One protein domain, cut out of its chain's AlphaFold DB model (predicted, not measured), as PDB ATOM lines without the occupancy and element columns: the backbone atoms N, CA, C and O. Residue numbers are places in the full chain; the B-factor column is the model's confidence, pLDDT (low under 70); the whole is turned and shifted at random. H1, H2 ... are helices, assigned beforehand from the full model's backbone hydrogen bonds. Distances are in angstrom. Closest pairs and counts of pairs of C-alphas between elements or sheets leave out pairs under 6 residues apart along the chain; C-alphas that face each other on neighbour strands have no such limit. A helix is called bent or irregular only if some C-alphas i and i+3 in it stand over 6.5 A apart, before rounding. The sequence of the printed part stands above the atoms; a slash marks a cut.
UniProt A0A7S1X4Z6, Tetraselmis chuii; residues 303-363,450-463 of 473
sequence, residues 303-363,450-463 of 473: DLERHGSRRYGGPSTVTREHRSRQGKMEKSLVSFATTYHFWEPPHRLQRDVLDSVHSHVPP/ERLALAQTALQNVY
ATOM      1  N   ASP A 303     126.005 219.164  31.971       91.19
ATOM      2  CA  ASP A 303     125.954 218.412  30.715       91.19
ATOM      3  C   ASP A 303     126.047 219.358  29.498       91.19
ATOM      4  O   ASP A 303     125.053 219.895  28.992       91.19
ATOM      5  N   LEU A 304     127.285 219.587  29.048       90.81
ATOM      6  CA  LEU A 304     127.617 220.435  27.904       90.81
ATOM      7  C   LEU A 304     127.121 219.856  26.576       90.81
ATOM      8  O   LEU A 304     126.826 220.631  25.669       90.81
ATOM      9  N   GLU A 305     126.964 218.539  26.460       88.69
ATOM     10  CA  GLU A 305     126.467 217.905  25.236       88.69
ATOM     11  C   GLU A 305     124.989 218.198  25.022       88.69
ATOM     12  O   GLU A 305     124.576 218.475  23.899       88.69
ATOM     13  N   ARG A 306     124.186 218.190  26.092       87.81
ATOM     14  CA  ARG A 306     122.738 218.445  26.001       87.81
ATOM     15  C   ARG A 306     122.357 219.913  26.098       87.81
ATOM     16  O   ARG A 306     121.310 220.310  25.580       87.81
ATOM     17  N   HIS A 307     123.154 220.728  26.788       89.44
ATOM     18  CA  HIS A 307     122.768 222.099  27.137       89.44
ATOM     19  C   HIS A 307     123.813 223.165  26.805       89.44
ATOM     20  O   HIS A 307     123.542 224.353  27.024       89.44
ATOM     21  N   GLY A 308     124.972 222.774  26.277       88.12
ATOM     22  CA  GLY A 308     126.077 223.676  25.990       88.12
ATOM     23  C   GLY A 308     125.745 224.726  24.935       88.12
ATOM     24  O   GLY A 308     124.929 224.540  24.028       88.12
ATOM     25  N   SER A 309     126.384 225.880  25.072       85.62
ATOM     26  CA  SER A 309     126.257 226.998  24.155       85.62
ATOM     27  C   SER A 309     127.607 227.325  23.533       85.62
ATOM     28  O   SER A 309     128.529 227.742  24.228       85.62
ATOM     29  N   ARG A 310     127.681 227.279  22.195       85.50
ATOM     30  CA  ARG A 310     128.871 227.679  21.416       85.50
ATOM     31  C   ARG A 310     129.463 229.027  21.825       85.50
ATOM     32  O   ARG A 310     130.668 229.215  21.806       85.50
ATOM     33  N   ARG A 311     128.611 229.980  22.210       84.06
ATOM     34  CA  ARG A 311     129.043 231.334  22.596       84.06
ATOM     35  C   ARG A 311     129.720 231.401  23.973       84.06
ATOM     36  O   ARG A 311     130.170 232.476  24.343       84.06
ATOM     37  N   TYR A 312     129.711 230.306  24.727       82.94
ATOM     38  CA  TYR A 312     130.294 230.184  26.064       82.94
ATOM     39  C   TYR A 312     131.228 228.962  26.155       82.94
ATOM     40  O   TYR A 312     131.422 228.429  27.238       82.94
ATOM     41  N   GLY A 313     131.769 228.498  25.020       78.88
ATOM     42  CA  GLY A 313     132.717 227.377  24.969       78.88
ATOM     43  C   GLY A 313     132.091 225.982  24.849       78.88
ATOM     44  O   GLY A 313     132.819 225.008  24.722       78.88
ATOM     45  N   GLY A 314     130.758 225.856  24.844       79.38
ATOM     46  CA  GLY A 314     130.081 224.564  24.665       79.38
ATOM     47  C   GLY A 314     130.011 224.085  23.201       79.38
ATOM     48  O   GLY A 314     130.187 224.882  22.275       79.38
ATOM     49  N   PRO A 315     129.680 222.806  22.950       76.69
ATOM     50  CA  PRO A 315     129.526 222.269  21.597       76.69
ATOM     51  C   PRO A 315     128.384 222.955  20.821       76.69
ATOM     52  O   PRO A 315     127.391 223.426  21.383       76.69
ATOM     53  N   SER A 316     128.514 223.048  19.493       63.72
ATOM     54  CA  SER A 316     127.597 223.826  18.640       63.72
ATOM     55  C   SER A 316     126.332 223.094  18.182       63.72
ATOM     56  O   SER A 316     125.487 223.709  17.531       63.72
ATOM     57  N   THR A 317     126.195 221.810  18.500       72.50
ATOM     58  CA  THR A 317     125.207 220.887  17.909       72.50
ATOM     59  C   THR A 317     123.802 220.987  18.515       72.50
ATOM     60  O   THR A 317     122.831 220.557  17.901       72.50
ATOM     61  N   VAL A 318     123.653 221.592  19.694       78.50
ATOM     62  CA  VAL A 318     122.392 221.593  20.460       78.50
ATOM     63  C   VAL A 318     121.381 222.604  19.915       78.50
ATOM     64  O   VAL A 318     121.750 223.741  19.623       78.50
ATOM     65  N   THR A 319     120.086 222.282  19.858       83.62
ATOM     66  CA  THR A 319     119.028 223.249  19.490       83.62
ATOM     67  C   THR A 319     118.826 224.333  20.557       83.62
ATOM     68  O   THR A 319     119.007 224.107  21.753       83.62
ATOM     69  N   ARG A 320     118.431 225.549  20.148       81.12
ATOM     70  CA  ARG A 320     118.330 226.722  21.045       81.12
ATOM     71  C   ARG A 320     117.429 226.496  22.268       81.12
ATOM     72  O   ARG A 320     117.692 227.085  23.313       81.12
ATOM     73  N   GLU A 321     116.397 225.671  22.139       82.00
ATOM     74  CA  GLU A 321     115.447 225.351  23.212       82.00
ATOM     75  C   GLU A 321     116.075 224.521  24.333       82.00
ATOM     76  O   GLU A 321     115.762 224.715  25.511       82.00
ATOM     77  N   HIS A 322     116.995 223.622  23.983       83.19
ATOM     78  CA  HIS A 322     117.655 222.740  24.937       83.19
ATOM     79  C   HIS A 322     118.800 223.455  25.658       83.19
ATOM     80  O   HIS A 322     118.985 223.212  26.848       83.19
ATOM     81  N   ARG A 323     119.457 224.434  25.022       87.56
ATOM     82  CA  ARG A 323     120.591 225.183  25.597       87.56
ATOM     83  C   ARG A 323     120.281 225.895  26.919       87.56
ATOM     84  O   ARG A 323     119.176 226.392  27.159       87.56
ATOM     85  N   SER A 324     121.312 226.032  27.749       89.06
ATOM     86  CA  SER A 324     121.289 226.920  28.909       89.06
ATOM     87  C   SER A 324     121.207 228.388  28.470       89.06
ATOM     88  O   SER A 324     121.883 228.836  27.537       89.06
ATOM     89  N   ARG A 325     120.350 229.181  29.123       88.12
ATOM     90  CA  ARG A 325     120.191 230.603  28.776       88.12
ATOM     91  C   ARG A 325     121.355 231.415  29.336       88.12
ATOM     92  O   ARG A 325     121.699 231.281  30.503       88.12
ATOM     93  N   GLN A 326     121.891 232.311  28.504       86.06
ATOM     94  CA  GLN A 326     122.963 233.256  28.862       86.06
ATOM     95  C   GLN A 326     124.246 232.599  29.408       86.06
ATOM     96  O   GLN A 326     124.983 233.238  30.155       86.06
ATOM     97  N   GLY A 327     124.514 231.344  29.026       88.31
ATOM     98  CA  GLY A 327     125.729 230.637  29.439       88.31
ATOM     99  C   GLY A 327     125.754 230.293  30.925       88.31
ATOM    100  O   GLY A 327     126.819 230.186  31.519       88.31
ATOM    101  N   LYS A 328     124.581 230.217  31.566       92.06
ATOM    102  CA  LYS A 328     124.506 230.033  33.013       92.06
ATOM    103  C   LYS A 328     125.117 228.711  33.459       92.06
ATOM    104  O   LYS A 328     125.716 228.663  34.514       92.06
ATOM    105  N   MET A 329     124.983 227.655  32.660       92.56
ATOM    106  CA  MET A 329     125.540 226.353  33.029       92.56
ATOM    107  C   MET A 329     127.069 226.388  33.006       92.56
ATOM    108  O   MET A 329     127.697 225.907  33.937       92.56
ATOM    109  N   GLU A 330     127.649 227.013  31.987       92.06
ATOM    110  CA  GLU A 330     129.089 227.192  31.819       92.06
ATOM    111  C   GLU A 330     129.669 228.085  32.926       92.06
ATOM    112  O   GLU A 330     130.671 227.742  33.546       92.06
ATOM    113  N   LYS A 331     128.987 229.187  33.263       91.88
ATOM    114  CA  LYS A 331     129.352 230.036  34.411       91.88
ATOM    115  C   LYS A 331     129.261 229.293  35.740       91.88
ATOM    116  O   LYS A 331     130.167 229.405  36.562       91.88
ATOM    117  N   SER A 332     128.195 228.515  35.936       93.81
ATOM    118  CA  SER A 332     128.038 227.674  37.121       93.81
ATOM    119  C   SER A 332     129.138 226.613  37.208       93.81
ATOM    120  O   SER A 332     129.625 226.380  38.303       93.81
ATOM    121  N   LEU A 333     129.560 226.013  36.088       94.06
ATOM    122  CA  LEU A 333     130.660 225.041  36.039       94.06
ATOM    123  C   LEU A 333     131.975 225.677  36.506       94.06
ATOM    124  O   LEU A 333     132.615 225.151  37.412       94.06
ATOM    125  N   VAL A 334     132.338 226.837  35.949       92.56
ATOM    126  CA  VAL A 334     133.540 227.583  36.369       92.56
ATOM    127  C   VAL A 334     133.446 227.966  37.849       92.56
ATOM    128  O   VAL A 334     134.409 227.810  38.598       92.56
ATOM    129  N   SER A 335     132.267 228.407  38.302       91.75
ATOM    130  CA  SER A 335     132.022 228.721  39.714       91.75
ATOM    131  C   SER A 335     132.119 227.525  40.635       91.75
ATOM    132  O   SER A 335     132.609 227.669  41.749       91.75
ATOM    133  N   PHE A 336     131.672 226.363  40.191       93.81
ATOM    134  CA  PHE A 336     131.738 225.148  40.973       93.81
ATOM    135  C   PHE A 336     133.184 224.658  41.095       93.81
ATOM    136  O   PHE A 336     133.652 224.449  42.209       93.81
ATOM    137  N   ALA A 337     133.913 224.583  39.978       92.62
ATOM    138  CA  ALA A 337     135.316 224.168  39.952       92.62
ATOM    139  C   ALA A 337     136.223 225.096  40.778       92.62
ATOM    140  O   ALA A 337     137.135 224.642  41.463       92.62
ATOM    141  N   THR A 338     135.949 226.403  40.758       89.50
ATOM    142  CA  THR A 338     136.741 227.365  41.537       89.50
ATOM    143  C   THR A 338     136.426 227.301  43.031       89.50
ATOM    144  O   THR A 338     137.313 227.534  43.836       89.50
ATOM    145  N   THR A 339     135.190 226.992  43.427       90.00
ATOM    146  CA  THR A 339     134.830 226.853  44.850       90.00
ATOM    147  C   THR A 339     135.294 225.517  45.435       90.00
ATOM    148  O   THR A 339     135.656 225.451  46.607       90.00
ATOM    149  N   TYR A 340     135.269 224.445  44.642       91.38
ATOM    150  CA  TYR A 340     135.579 223.086  45.083       91.38
ATOM    151  C   TYR A 340     136.851 222.573  44.402       91.38
ATOM    152  O   TYR A 340     136.782 221.823  43.436       91.38
ATOM    153  N   HIS A 341     138.019 222.946  44.928       88.25
ATOM    154  CA  HIS A 341     139.319 222.628  44.315       88.25
ATOM    155  C   HIS A 341     139.634 221.130  44.196       88.25
ATOM    156  O   HIS A 341     140.365 220.735  43.297       88.25
ATOM    157  N   PHE A 342     139.080 220.297  45.081       90.81
ATOM    158  CA  PHE A 342     139.255 218.840  45.041       90.81
ATOM    159  C   PHE A 342     138.312 218.138  44.056       90.81
ATOM    160  O   PHE A 342     138.369 216.921  43.906       90.81
ATOM    161  N   TRP A 343     137.383 218.872  43.441       92.06
ATOM    162  CA  TRP A 343     136.466 218.293  42.475       92.06
ATOM    163  C   TRP A 343     137.132 218.190  41.106       92.06
ATOM    164  O   TRP A 343     137.539 219.196  40.527       92.06
ATOM    165  N   GLU A 344     137.166 216.978  40.560       89.94
ATOM    166  CA  GLU A 344     137.646 216.738  39.205       89.94
ATOM    167  C   GLU A 344     136.474 216.606  38.215       89.94
ATOM    168  O   GLU A 344     135.522 215.857  38.469       89.94
ATOM    169  N   PRO A 345     136.523 217.305  37.068       90.19
ATOM    170  CA  PRO A 345     135.492 217.226  36.038       90.19
ATOM    171  C   PRO A 345     135.447 215.830  35.380       90.19
ATOM    172  O   PRO A 345     136.388 215.447  34.673       90.19
ATOM    173  N   PRO A 346     134.338 215.075  35.513       87.62
ATOM    174  CA  PRO A 346     134.248 213.710  34.993       87.62
ATOM    175  C   PRO A 346     134.274 213.644  33.457       87.62
ATOM    176  O   PRO A 346     134.821 212.707  32.876       87.62
ATOM    177  N   HIS A 347     133.707 214.642  32.772       88.62
ATOM    178  CA  HIS A 347     133.586 214.643  31.312       88.62
ATOM    179  C   HIS A 347     134.676 215.488  30.644       88.62
ATOM    180  O   HIS A 347     134.998 216.583  31.102       88.62
ATOM    181  N   ARG A 348     135.201 215.018  29.503       89.19
ATOM    182  CA  ARG A 348     136.240 215.722  28.726       89.19
ATOM    183  C   ARG A 348     135.833 217.149  28.350       89.19
ATOM    184  O   ARG A 348     136.601 218.070  28.570       89.19
ATOM    185  N   LEU A 349     134.598 217.346  27.890       88.56
ATOM    186  CA  LEU A 349     134.107 218.675  27.506       88.56
ATOM    187  C   LEU A 349     134.126 219.682  28.663       88.56
ATOM    188  O   LEU A 349     134.294 220.874  28.434       88.56
ATOM    189  N   GLN A 350     133.945 219.222  29.906       91.06
ATOM    190  CA  GLN A 350     134.027 220.099  31.074       91.06
ATOM    191  C   GLN A 350     135.471 220.551  31.312       91.06
ATOM    192  O   GLN A 350     135.684 221.728  31.586       91.06
ATOM    193  N   ARG A 351     136.447 219.647  31.138       90.62
ATOM    194  CA  ARG A 351     137.883 219.974  31.177       90.62
ATOM    195  C   ARG A 351     138.255 220.976  30.100       90.62
ATOM    196  O   ARG A 351     138.765 222.034  30.433       90.62
ATOM    197  N   ASP A 352     137.872 220.707  28.853       88.81
ATOM    198  CA  ASP A 352     138.182 221.583  27.720       88.81
ATOM    199  C   ASP A 352     137.678 223.023  27.961       88.81
ATOM    200  O   ASP A 352     138.383 223.996  27.690       88.81
ATOM    201  N   VAL A 353     136.471 223.179  28.525       87.50
ATOM    202  CA  VAL A 353     135.933 224.498  28.898       87.50
ATOM    203  C   VAL A 353     136.751 225.142  30.019       87.50
ATOM    204  O   VAL A 353     137.082 226.320  29.910       87.50
ATOM    205  N   LEU A 354     137.098 224.410  31.078       90.19
ATOM    206  CA  LEU A 354     137.886 224.950  32.193       90.19
ATOM    207  C   LEU A 354     139.305 225.349  31.753       90.19
ATOM    208  O   LEU A 354     139.746 226.456  32.060       90.19
ATOM    209  N   ASP A 355     139.972 224.521  30.952       87.75
ATOM    210  CA  ASP A 355     141.311 224.781  30.407       87.75
ATOM    211  C   ASP A 355     141.306 225.995  29.465       87.75
ATOM    212  O   ASP A 355     142.202 226.849  29.500       87.75
ATOM    213  N   SER A 356     140.243 226.139  28.661       85.50
ATOM    214  CA  SER A 356     140.053 227.328  27.826       85.50
ATOM    215  C   SER A 356     139.926 228.600  28.665       85.50
ATOM    216  O   SER A 356     140.424 229.647  28.272       85.50
ATOM    217  N   VAL A 357     139.316 228.530  29.849       84.25
ATOM    218  CA  VAL A 357     139.199 229.692  30.734       84.25
ATOM    219  C   VAL A 357     140.538 229.995  31.401       84.25
ATOM    220  O   VAL A 357     140.953 231.151  31.408       84.25
ATOM    221  N   HIS A 358     141.251 228.982  31.901       80.25
ATOM    222  CA  HIS A 358     142.559 229.163  32.538       80.25
ATOM    223  C   HIS A 358     143.605 229.775  31.600       80.25
ATOM    224  O   HIS A 358     144.344 230.663  32.014       80.25
ATOM    225  N   SER A 359     143.628 229.364  30.331       76.69
ATOM    226  CA  SER A 359     144.547 229.916  29.323       76.69
ATOM    227  C   SER A 359     144.296 231.393  28.985       76.69
ATOM    228  O   SER A 359     145.211 232.075  28.531       76.69
ATOM    229  N   HIS A 360     143.088 231.912  29.230       73.44
ATOM    230  CA  HIS A 360     142.718 233.298  28.920       73.44
ATOM    231  C   HIS A 360     142.806 234.254  30.127       73.44
ATOM    232  O   HIS A 360     142.531 235.445  29.972       73.44
ATOM    233  N   VAL A 361     143.179 233.777  31.324       63.84
ATOM    234  CA  VAL A 361     143.317 234.611  32.534       63.84
ATOM    235  C   VAL A 361     144.804 234.899  32.810       63.84
ATOM    236  O   VAL A 361     145.545 233.967  33.117       63.84
ATOM    237  N   PRO A 362     145.273 236.163  32.741       48.84
ATOM    238  CA  PRO A 362     146.672 236.492  33.018       48.84
ATOM    239  C   PRO A 362     147.036 236.322  34.514       48.84
ATOM    240  O   PRO A 362     146.205 236.587  35.385       48.84
ATOM    241  N   PRO A 363     148.287 235.935  34.843       46.34
ATOM    242  CA  PRO A 363     148.704 235.532  36.197       46.34
ATOM    243  C   PRO A 363     148.818 236.656  37.254       46.34
ATOM    244  O   PRO A 363     149.091 236.369  38.416       46.34
ATOM    245  N   GLU A 450     137.462 235.578  44.141       37.47
ATOM    246  CA  GLU A 450     138.181 236.556  43.329       37.47
ATOM    247  C   GLU A 450     138.747 235.964  42.035       37.47
ATOM    248  O   GLU A 450     138.597 236.565  40.966       37.47
ATOM    249  N   ARG A 451     139.267 234.728  42.085       40.25
ATOM    250  CA  ARG A 451     139.590 233.937  40.883       40.25
ATOM    251  C   ARG A 451     138.352 233.734  40.005       40.25
ATOM    252  O   ARG A 451     138.445 233.818  38.782       40.25
ATOM    253  N   LEU A 452     137.185 233.569  40.629       42.03
ATOM    254  CA  LEU A 452     135.882 233.499  39.970       42.03
ATOM    255  C   LEU A 452     135.489 234.784  39.258       42.03
ATOM    256  O   LEU A 452     135.137 234.763  38.079       42.03
ATOM    257  N   ALA A 453     135.571 235.902  39.968       37.47
ATOM    258  CA  ALA A 453     135.276 237.209  39.418       37.47
ATOM    259  C   ALA A 453     136.164 237.525  38.204       37.47
ATOM    260  O   ALA A 453     135.680 238.068  37.211       37.47
ATOM    261  N   LEU A 454     137.443 237.151  38.246       40.25
ATOM    262  CA  LEU A 454     138.406 237.384  37.168       40.25
ATOM    263  C   LEU A 454     138.216 236.436  35.986       40.25
ATOM    264  O   LEU A 454     138.156 236.904  34.853       40.25
ATOM    265  N   ALA A 455     138.030 235.138  36.231       41.56
ATOM    266  CA  ALA A 455     137.726 234.158  35.188       41.56
ATOM    267  C   ALA A 455     136.427 234.506  34.442       41.56
ATOM    268  O   ALA A 455     136.331 234.391  33.218       41.56
ATOM    269  N   GLN A 456     135.426 235.009  35.165       43.62
ATOM    270  CA  GLN A 456     134.172 235.439  34.563       43.62
ATOM    271  C   GLN A 456     134.249 236.806  33.885       43.62
ATOM    272  O   GLN A 456     133.602 236.999  32.855       43.62
ATOM    273  N   THR A 457     135.053 237.735  34.408       46.44
ATOM    274  CA  THR A 457     135.348 239.009  33.732       46.44
ATOM    275  C   THR A 457     136.128 238.754  32.440       46.44
ATOM    276  O   THR A 457     135.792 239.333  31.414       46.44
ATOM    277  N   ALA A 458     137.070 237.806  32.433       43.19
ATOM    278  CA  ALA A 458     137.782 237.361  31.237       43.19
ATOM    279  C   ALA A 458     136.826 236.743  30.202       43.19
ATOM    280  O   ALA A 458     136.821 237.169  29.050       43.19
ATOM    281  N   LEU A 459     135.917 235.846  30.611       40.91
ATOM    282  CA  LEU A 459     134.847 235.331  29.738       40.91
ATOM    283  C   LEU A 459     133.934 236.443  29.193       40.91
ATOM    284  O   LEU A 459     133.436 236.360  28.067       40.91
ATOM    285  N   GLN A 460     133.690 237.491  29.982       43.72
ATOM    286  CA  GLN A 460     132.863 238.623  29.576       43.72
ATOM    287  C   GLN A 460     133.605 239.573  28.617       43.72
ATOM    288  O   GLN A 460     132.978 240.066  27.678       43.72
ATOM    289  N   ASN A 461     134.920 239.742  28.780       42.25
ATOM    290  CA  ASN A 461     135.795 240.578  27.950       42.25
ATOM    291  C   ASN A 461     136.172 239.914  26.620       42.25
ATOM    292  O   ASN A 461     136.104 240.565  25.581       42.25
ATOM    293  N   VAL A 462     136.466 238.607  26.613       45.31
ATOM    294  CA  VAL A 462     136.639 237.813  25.378       45.31
ATOM    295  C   VAL A 462     135.384 237.914  24.510       45.31
ATOM    296  O   VAL A 462     135.461 238.095  23.298       45.31
ATOM    297  N   TYR A 463     134.203 237.892  25.135       43.59
ATOM    298  CA  TYR A 463     132.948 238.120  24.427       43.59
ATOM    299  C   TYR A 463     132.792 239.577  23.947       43.59
ATOM    300  O   TYR A 463     132.270 239.797  22.857       43.59
TER     301      TYR A 463
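AT A GLANCE: This is residues 303 to 363 and 450 to 463 of the 473 residues of a protein of Tetraselmis chuii (UniProt A0A7S1X4Z6). H2 and H4 lie side by side, running opposite ways, and H3 lies across them. Short H1 and much of the unnamed stretch 308 to 324 sit at one end. The 75 printed residues include four named helices, H1 to H4 in chain order, and no named strand: all helix. The whole is compact, with a radius of gyration of the C-alphas of 11.9 A and spans of 36 by 27 by 17 A.

IN THESE COORDINATES: H2, residues 325 to 339, is 22.1 A long, from C-alpha 325 at (120.191, 230.603, 28.776); it is irregular, C-alphas 326 and 329 being 8.5 A apart. H3 is residues 348 to 359, 16.5 A; H4 is residues 450 to 463, 19.7 A, ending at (132.948, 238.120, 24.427); H1 is residues 304 to 307, 5.2 A.

HOW THE PARTS SIT: H2 touches H4 through its residues 451 to 456, at a shallow tilt of 32 degrees, opposite ways; the closest C-alphas, of Ser 335 and Leu 452, are 6.1 A apart. H2 and H3 only just touch, with 3 pairs of C-alphas within 8 A, about perpendicular at 78 degrees; the closest are Val 334 and Leu 354, 6.6 A. H1 is close to but not clearly touching H3, and apart from H4. Every O i to N i+4 pair is within hydrogen-bond range in H3 and H4, 9 of 11 in H2; H1 is too short for one.

THE WHOLE: The farthest C-alphas, of Glu 321 and Pro 363, are 37.1 A apart. Residues 364 to 449 are cut out, a gap of 12.8 A between C-alphas 363 and 450. The link H1 to H2 is long. Residues 316, 361 to 363 and 450 to 463 have pLDDT under 70.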